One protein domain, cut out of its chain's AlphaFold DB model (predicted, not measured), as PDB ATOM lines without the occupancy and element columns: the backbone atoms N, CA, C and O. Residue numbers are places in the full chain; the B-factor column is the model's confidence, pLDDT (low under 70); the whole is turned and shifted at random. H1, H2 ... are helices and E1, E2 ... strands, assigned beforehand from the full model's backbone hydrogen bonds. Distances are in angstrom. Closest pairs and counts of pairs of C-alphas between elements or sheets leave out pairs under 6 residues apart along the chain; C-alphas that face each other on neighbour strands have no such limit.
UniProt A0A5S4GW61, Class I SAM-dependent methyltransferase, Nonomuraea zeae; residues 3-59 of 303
ATOM      1  N   LEU A   3     176.423 262.608 128.316       86.75
ATOM      2  CA  LEU A   3     177.761 262.131 128.669       86.75
ATOM      3  C   LEU A   3     177.697 260.632 128.977       86.75
ATOM      4  O   LEU A   3     176.670 260.153 129.454       86.75
ATOM      5  N   LEU A   4     178.767 259.898 128.699       87.69
ATOM      6  CA  LEU A   4     178.911 258.493 129.062       87.69
ATOM      7  C   LEU A   4     179.486 258.407 130.481       87.69
ATOM      8  O   LEU A   4     180.540 258.976 130.750       87.69
ATOM      9  N   GLY A   5     178.775 257.748 131.387       86.44
ATOM     10  CA  GLY A   5     179.191 257.489 132.758       86.44
ATOM     11  C   GLY A   5     180.333 256.469 132.849       86.44
ATOM     12  O   GLY A   5     180.588 255.731 131.894       86.44
ATOM     13  N   PRO A   6     181.012 256.389 134.005       85.06
ATOM     14  CA  PRO A   6     182.136 255.471 134.222       85.06
ATOM     15  C   PRO A   6     181.742 253.983 134.168       85.06
ATOM     16  O   PRO A   6     182.602 253.123 134.001       85.06
ATOM     17  N   ASP A   7     180.455 253.680 134.308       81.75
ATOM     18  CA  ASP A   7     179.853 252.350 134.183       81.75
ATOM     19  C   ASP A   7     179.330 252.052 132.763       81.75
ATOM     20  O   ASP A   7     178.741 251.000 132.528       81.75
ATOM     21  N   GLY A   8     179.548 252.960 131.806       80.88
ATOM     22  CA  GLY A   8     179.059 252.835 130.432       80.88
ATOM     23  C   GLY A   8     177.596 253.247 130.241       80.88
ATOM     24  O   GLY A   8     177.063 253.079 129.142       80.88
ATOM     25  N   THR A   9     176.940 253.806 131.262       78.75
ATOM     26  CA  THR A   9     175.559 254.295 131.154       78.75
ATOM     27  C   THR A   9     175.500 255.718 130.606       78.75
ATOM     28  O   THR A   9     176.416 256.519 130.772       78.75
ATOM     29  N   TRP A  10     174.415 256.071 129.916       80.69
ATOM     30  CA  TRP A  10     174.233 257.437 129.424       80.69
ATOM     31  C   TRP A  10     173.668 258.349 130.511       80.69
ATOM     32  O   TRP A  10     172.689 258.019 131.172       80.69
ATOM     33  N   VAL A  11     174.230 259.550 130.623       79.69
ATOM     34  CA  VAL A  11     173.860 260.558 131.615       79.69
ATOM     35  C   VAL A  11     173.404 261.833 130.911       79.69
ATOM     36  O   VAL A  11     174.127 262.409 130.092       79.69
ATOM     37  N   SER A  12     172.191 262.290 131.221       78.94
ATOM     38  CA  SER A  12     171.657 263.553 130.706       78.94
ATOM     39  C   SER A  12     172.090 264.707 131.601       78.94
ATOM     40  O   SER A  12     171.764 264.746 132.782       78.94
ATOM     41  N   VAL A  13     172.787 265.675 131.013       81.44
ATOM     42  CA  VAL A  13     173.312 266.857 131.699       81.44
ATOM     43  C   VAL A  13     172.721 268.127 131.065       81.44
ATOM     44  O   VAL A  13     172.834 268.298 129.849       81.44
ATOM     45  N   PRO A  14     172.104 269.052 131.816       75.62
ATOM     46  CA  PRO A  14     171.588 270.315 131.289       75.62
ATOM     47  C   PRO A  14     172.729 271.200 130.757       75.62
ATOM     48  O   PRO A  14     173.616 271.620 131.497       75.62
ATOM     49  N   SER A  15     172.723 271.496 129.451       74.38
ATOM     50  CA  SER A  15     173.771 272.311 128.796       74.38
ATOM     51  C   SER A  15     173.698 273.805 129.126       74.38
ATOM     52  O   SER A  15     174.610 274.554 128.811       74.38
ATOM     53  N   SER A  16     172.598 274.235 129.729       73.56
ATOM     54  CA  SER A  16     172.388 275.542 130.361       73.56
ATOM     55  C   SER A  16     173.210 275.723 131.641       73.56
ATOM     56  O   SER A  16     173.535 276.852 131.994       73.56
ATOM     57  N   ARG A  17     173.536 274.626 132.341       76.25
ATOM     58  CA  ARG A  17     174.266 274.651 133.617       76.25
ATOM     59  C   ARG A  17     175.663 274.094 133.522       76.25
ATOM     60  O   ARG A  17     176.498 274.474 134.327       76.25
ATOM     61  N   VAL A  18     175.913 273.182 132.592       86.56
ATOM     62  CA  VAL A  18     177.221 272.551 132.464       86.56
ATOM     63  C   VAL A  18     177.875 272.937 131.160       86.56
ATOM     64  O   VAL A  18     177.305 272.740 130.087       86.56
ATOM     65  N   THR A  19     179.100 273.439 131.265       88.75
ATOM     66  CA  THR A  19     179.966 273.731 130.124       88.75
ATOM     67  C   THR A  19     181.205 272.849 130.186       88.75
ATOM     68  O   THR A  19     181.830 272.722 131.238       88.75
ATOM     69  N   VAL A  20     181.565 272.248 129.050       87.62
ATOM     70  CA  VAL A  20     182.826 271.511 128.895       87.62
ATOM     71  C   VAL A  20     183.948 272.502 128.603       87.62
ATOM     72  O   VAL A  20     183.857 273.272 127.646       87.62
ATOM     73  N   LEU A  21     185.017 272.468 129.396       85.38
ATOM     74  CA  LEU A  21     186.237 273.230 129.139       85.38
ATOM     75  C   LEU A  21     187.265 272.382 128.381       85.38
ATOM     76  O   LEU A  21     187.321 271.159 128.511       85.38
ATOM     77  N   GLY A  22     188.142 273.041 127.619       72.19
ATOM     78  CA  GLY A  22     189.114 272.402 126.716       72.19
ATOM     79  C   GLY A  22     190.180 271.499 127.363       72.19
ATOM     80  O   GLY A  22     191.042 271.000 126.647       72.19
ATOM     81  N   ARG A  23     190.151 271.285 128.686       75.56
ATOM     82  CA  ARG A  23     191.060 270.391 129.432       75.56
ATOM     83  C   ARG A  23     190.378 269.150 130.022       75.56
ATOM     84  O   ARG A  23     191.005 268.436 130.793       75.56
ATOM     85  N   GLY A  24     189.120 268.890 129.662       85.00
ATOM     86  CA  GLY A  24     188.335 267.813 130.273       85.00
ATOM     87  C   GLY A  24     187.734 268.196 131.631       85.00
ATOM     88  O   GLY A  24     187.261 267.333 132.361       85.00
ATOM     89  N   ASP A  25     187.725 269.485 131.965       92.25
ATOM     90  CA  ASP A  25     187.040 270.009 133.145       92.25
ATOM     91  C   ASP A  25     185.585 270.348 132.802       92.25
ATOM     92  O   ASP A  25     185.267 270.713 131.662       92.25
ATOM     93  N   LEU A  26     184.704 270.273 133.798       93.25
ATOM     94  CA  LEU A  26     183.330 270.761 133.698       93.25
ATOM     95  C   LEU A  26     183.153 271.992 134.585       93.25
ATOM     96  O   LEU A  26     183.590 271.999 135.731       93.25
ATOM     97  N   VAL A  27     182.473 273.014 134.073       91.75
ATOM     98  CA  VAL A  27     181.970 274.132 134.883       91.75
ATOM     99  C   VAL A  27     180.488 273.926 135.095       91.75
ATOM    100  O   VAL A  27     179.748 273.822 134.117       91.75
ATOM    101  N   VAL A  28     180.065 273.886 136.354       89.06
ATOM    102  CA  VAL A  28     178.665 273.832 136.760       89.06
ATOM    103  C   VAL A  28     178.238 275.207 137.268       89.06
ATOM    104  O   VAL A  28     178.840 275.744 138.191       89.06
ATOM    105  N   ILE A  29     177.187 275.769 136.676       83.06
ATOM    106  CA  ILE A  29     176.618 277.071 137.027       83.06
ATOM    107  C   ILE A  29     175.351 276.853 137.860       83.06
ATOM    108  O   ILE A  29     174.387 276.243 137.388       83.06
ATOM    109  N   GLN A  30     175.336 277.358 139.096       74.62
ATOM    110  CA  GLN A  30     174.203 277.249 140.026       74.62
ATOM    111  C   GLN A  30     174.021 278.526 140.836       74.62
ATOM    112  O   GLN A  30     174.947 278.977 141.503       74.62
ATOM    113  N   GLY A  31     172.830 279.129 140.782       66.31
ATOM    114  CA  GLY A  31     172.536 280.347 141.549       66.31
ATOM    115  C   GLY A  31     173.476 281.520 141.231       66.31
ATOM    116  O   GLY A  31     173.690 282.382 142.074       66.31
ATOM    117  N   GLY A  32     174.082 281.532 140.037       69.44
ATOM    118  CA  GLY A  32     175.105 282.509 139.646       69.44
ATOM    119  C   GLY A  32     176.528 282.211 140.132       69.44
ATOM    120  O   GLY A  32     177.431 282.954 139.761       69.44
ATOM    121  N   ALA A  33     176.746 281.141 140.899       78.69
ATOM    122  CA  ALA A  33     178.073 280.637 141.239       78.69
ATOM    123  C   ALA A  33     178.564 279.623 140.195       78.69
ATOM    124  O   ALA A  33     177.766 278.882 139.617       78.69
ATOM    125  N   GLU A  34     179.879 279.584 139.983       89.50
ATOM    126  CA  GLU A  34     180.553 278.618 139.115       89.50
ATOM    127  C   GLU A  34     181.365 277.633 139.962       89.50
ATOM    128  O   GLU A  34     182.233 278.035 140.740       89.50
ATOM    129  N   THR A  35     181.108 276.341 139.781       90.88
ATOM    130  CA  THR A  35     181.863 275.248 140.397       90.88
ATOM    131  C   THR A  35     182.630 274.507 139.312       90.88
ATOM    132  O   THR A  35     182.033 273.992 138.367       90.88
ATOM    133  N   VAL A  36     183.956 274.432 139.440       93.62
ATOM    134  CA  VAL A  36     184.806 273.690 138.499       93.62
ATOM    135  C   VAL A  36     185.026 272.272 139.011       93.62
ATOM    136  O   VAL A  36     185.611 272.077 140.075       93.62
ATOM    137  N   ILE A  37     184.622 271.278 138.225       93.75
ATOM    138  CA  ILE A  37     184.949 269.869 138.444       93.75
ATOM    139  C   ILE A  37     186.162 269.549 137.567       93.75
ATOM    140  O   ILE A  37     186.045 269.379 136.351       93.75
ATOM    141  N   SER A  38     187.341 269.528 138.186       92.50
ATOM    142  CA  SER A  38     188.607 269.292 137.480       92.50
ATOM    143  C   SER A  38     188.771 267.820 137.097       92.50
ATOM    144  O   SER A  38     188.454 266.938 137.895       92.50
ATOM    145  N   GLY A  39     189.285 267.541 135.897       91.88
ATOM    146  CA  GLY A  39     189.474 266.175 135.396       91.88
ATOM    147  C   GLY A  39     188.165 265.388 135.299       91.88
ATOM    148  O   GLY A  39     188.148 264.169 135.481       91.88
ATOM    149  N   ALA A  40     187.052 266.082 135.068       93.31
ATOM    150  CA  ALA A  40     185.727 265.485 135.006       93.31
ATOM    151  C   ALA A  40     185.552 264.537 133.811       93.31
ATOM    152  O   ALA A  40     184.689 263.661 133.851       93.31
ATOM    153  N   LEU A  41     186.362 264.697 132.767       93.25
ATOM    154  CA  LEU A  41     186.246 263.978 131.513       93.25
ATOM    155  C   LEU A  41     187.581 263.358 131.066       93.25
ATOM    156  O   LEU A  41     188.615 264.024 131.097       93.25
ATOM    157  N   THR A  42     187.555 262.107 130.594       87.06
ATOM    158  CA  THR A  42     188.697 261.449 129.913       87.06
ATOM    159  C   THR A  42     188.781 261.832 128.433       87.06
ATOM    160  O   THR A  42     189.868 261.964 127.874       87.06
ATOM    161  N   ALA A  43     187.621 262.042 127.810       75.75
ATOM    162  CA  ALA A  43     187.406 262.538 126.454       75.75
ATOM    163  C   ALA A  43     186.206 263.496 126.468       75.75
ATOM    164  O   ALA A  43     185.465 263.523 127.440       75.75
ATOM    165  N   SER A  44     185.935 264.247 125.394       72.69
ATOM    166  CA  SER A  44     184.895 265.301 125.389       72.69
ATOM    167  C   SER A  44     183.476 264.862 125.805       72.69
ATOM    168  O   SER A  44     182.631 265.726 126.016       72.69
ATOM    169  N   HIS A  45     183.205 263.556 125.912       80.81
ATOM    170  CA  HIS A  45     181.899 263.000 126.266       80.81
ATOM    171  C   HIS A  45     181.949 261.862 127.304       80.81
ATOM    172  O   HIS A  45     180.905 261.275 127.565       80.81
ATOM    173  N   GLU A  46     183.102 261.531 127.891       91.12
ATOM    174  CA  GLU A  46     183.251 260.396 128.824       91.12
ATOM    175  C   GLU A  46     183.605 260.886 130.228       91.12
ATOM    176  O   GLU A  46     184.659 261.492 130.417       91.12
ATOM    177  N   LEU A  47     182.732 260.631 131.205       93.12
ATOM    178  CA  LEU A  47     182.904 261.022 132.600       93.12
ATOM    179  C   LEU A  47     183.910 260.122 133.315       93.12
ATOM    180  O   LEU A  47     183.790 258.898 133.324       93.12
ATOM    181  N   THR A  48     184.852 260.747 134.020       93.12
ATOM    182  CA  THR A  48     185.621 260.054 135.058       93.12
ATOM    183  C   THR A  48     184.723 259.752 136.260       93.12
ATOM    184  O   THR A  48     183.681 260.380 136.455       93.12
ATOM    185  N   ALA A  49     185.151 258.836 137.134       90.62
ATOM    186  CA  ALA A  49     184.474 258.612 138.415       90.62
ATOM    187  C   ALA A  49     184.381 259.902 139.256       90.62
ATOM    188  O   ALA A  49     183.354 260.159 139.879       90.62
ATOM    189  N   ALA A  50     185.424 260.741 139.220       91.00
ATOM    190  CA  ALA A  50     185.435 262.042 139.885       91.00
ATOM    191  C   ALA A  50     184.467 263.039 139.226       91.00
ATOM    192  O   ALA A  50     183.751 263.746 139.928       91.00
ATOM    193  N   GLY A  51     184.393 263.062 137.891       91.81
ATOM    194  CA  GLY A  51     183.429 263.872 137.147       91.81
ATOM    195  C   GLY A  51     181.986 263.499 137.467       91.81
ATOM    196  O   GLY A  51     181.170 264.369 137.757       91.81
ATOM    197  N   TYR A  52     181.690 262.200 137.475       89.81
ATOM    198  CA  TYR A  52     180.378 261.676 137.840       89.81
ATOM    199  C   TYR A  52     180.003 262.037 139.285       89.81
ATOM    200  O   TYR A  52     178.921 262.574 139.522       89.81
ATOM    201  N   ALA A  53     180.913 261.822 140.242       87.31
ATOM    202  CA  ALA A  53     180.709 262.208 141.638       87.31
ATOM    203  C   ALA A  53     180.497 263.722 141.798       87.31
ATOM    204  O   ALA A  53     179.552 264.134 142.461       87.31
ATOM    205  N   GLY A  54     181.294 264.553 141.123       89.38
ATOM    206  CA  GLY A  54     181.137 266.007 141.162       89.38
ATOM    207  C   GLY A  54     179.794 266.476 140.591       89.38
ATOM    208  O   GLY A  54     179.175 267.387 141.137       89.38
ATOM    209  N   LEU A  55     179.296 265.837 139.525       88.50
ATOM    210  CA  LEU A  55     177.967 266.134 138.982       88.50
ATOM    211  C   LEU A  55     176.838 265.702 139.932       88.50
ATOM    212  O   LEU A  55     175.829 266.405 139.999       88.50
ATOM    213  N   LEU A  56     176.998 264.590 140.665       84.75
ATOM    214  CA  LEU A  56     176.069 264.177 141.728       84.75
ATOM    215  C   LEU A  56     176.074 265.168 142.896       84.75
ATOM    216  O   LEU A  56     175.011 265.571 143.361       84.75
ATOM    217  N   GLU A  57     177.254 265.591 143.352       83.31
ATOM    218  CA  GLU A  57     177.416 266.571 144.436       83.31
ATOM    219  C   GLU A  57     176.804 267.924 144.073       83.31
ATOM    220  O   GLU A  57     176.117 268.545 144.884       83.31
ATOM    221  N   CYS A  58     176.987 268.348 142.822       80.38
ATOM    222  CA  CYS A  58     176.328 269.532 142.291       80.38
ATOM    223  C   CYS A  58     174.842 269.284 141.985       80.38
ATOM    224  O   CYS A  58     174.158 270.207 141.566       80.38
ATOM    225  N   GLY A  59     174.300 268.071 142.123       75.88
ATOM    226  CA  GLY A  59     172.892 267.799 141.820       75.88
ATOM    227  C   GLY A  59     172.499 267.988 140.363       75.88
ATOM    228  O   GLY A  59     171.331 268.217 140.043       75.88
TER     229      GLY A  59
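What this domain is: This is residues 3 to 59 of the 303 residues of the protein "Class I SAM-dependent methyltransferase" of Nonomuraea zeae (UniProt A0A5S4GW61). A small three-stranded sheet, E2 E3 E4, has one short helix, H1, over one face, running along its strands. Two small loops folded back on themselves, residues 3 to 12 with E1 and residues 41 to 47 with E5, lie toward the end of the long axis away from the turn at Gly 32. The 57 printed residues hold, in order, E1 E2 E3 E4 E5 H1, a mixed class with 28 residues, under half, in named elements; the sheet, order E2 E3 E4, is antiparallel. The whole is compact, with a radius of gyration of the C-alphas of 10.2 A and spans of 31 by 21 by 17 A.

How they stand to each other: Residues 3 to 4 pair antiparallel with residues 10 to 11 of E1, residues 10 to 12, which pairs with no named strand. E2, residues 18 to 20, E3, residues 26 to 30, and E4, residues 33 to 37, form a meander, each strand the antiparallel neighbour of the one before. In the hairpin E2 and E3, N 19 and O 27 are within hydrogen-bond range at 2.9 A; in the hairpin E3 and E4, N 28 and O 35 are at 2.8 A. E5, residues 41 to 43, pairs antiparallel with residues 46 to 47. H1, residues 49 to 57, is on the sheet at a height of 9.2 A, only just over E3 and E4 with 3 C-alphas on each, and runs along the strands, at 2 degrees to E3 on the local plane. The closest C-alphas of E4 and H1 are those of Ile 37 and Gly 54, 6.1 A apart. In H1 every O i to N i+4 pair is within hydrogen-bond range. E1 and H1 are apart.

Where its parts are: E1 begins at C-alpha 10, (174.233, 257.437, 129.424). E3 is 12.9 A long and E4 13.1 A. H1, 12.2 A long, ends at C-alpha 57, (177.416, 266.571, 144.436).

The domain as a whole: The C-alphas farthest apart are those of Gly 8 and Gly 32, 31.3 A. The printed part has no cut, and the five links between named elements are tight. Residues 31 to 32 have pLDDT under 70.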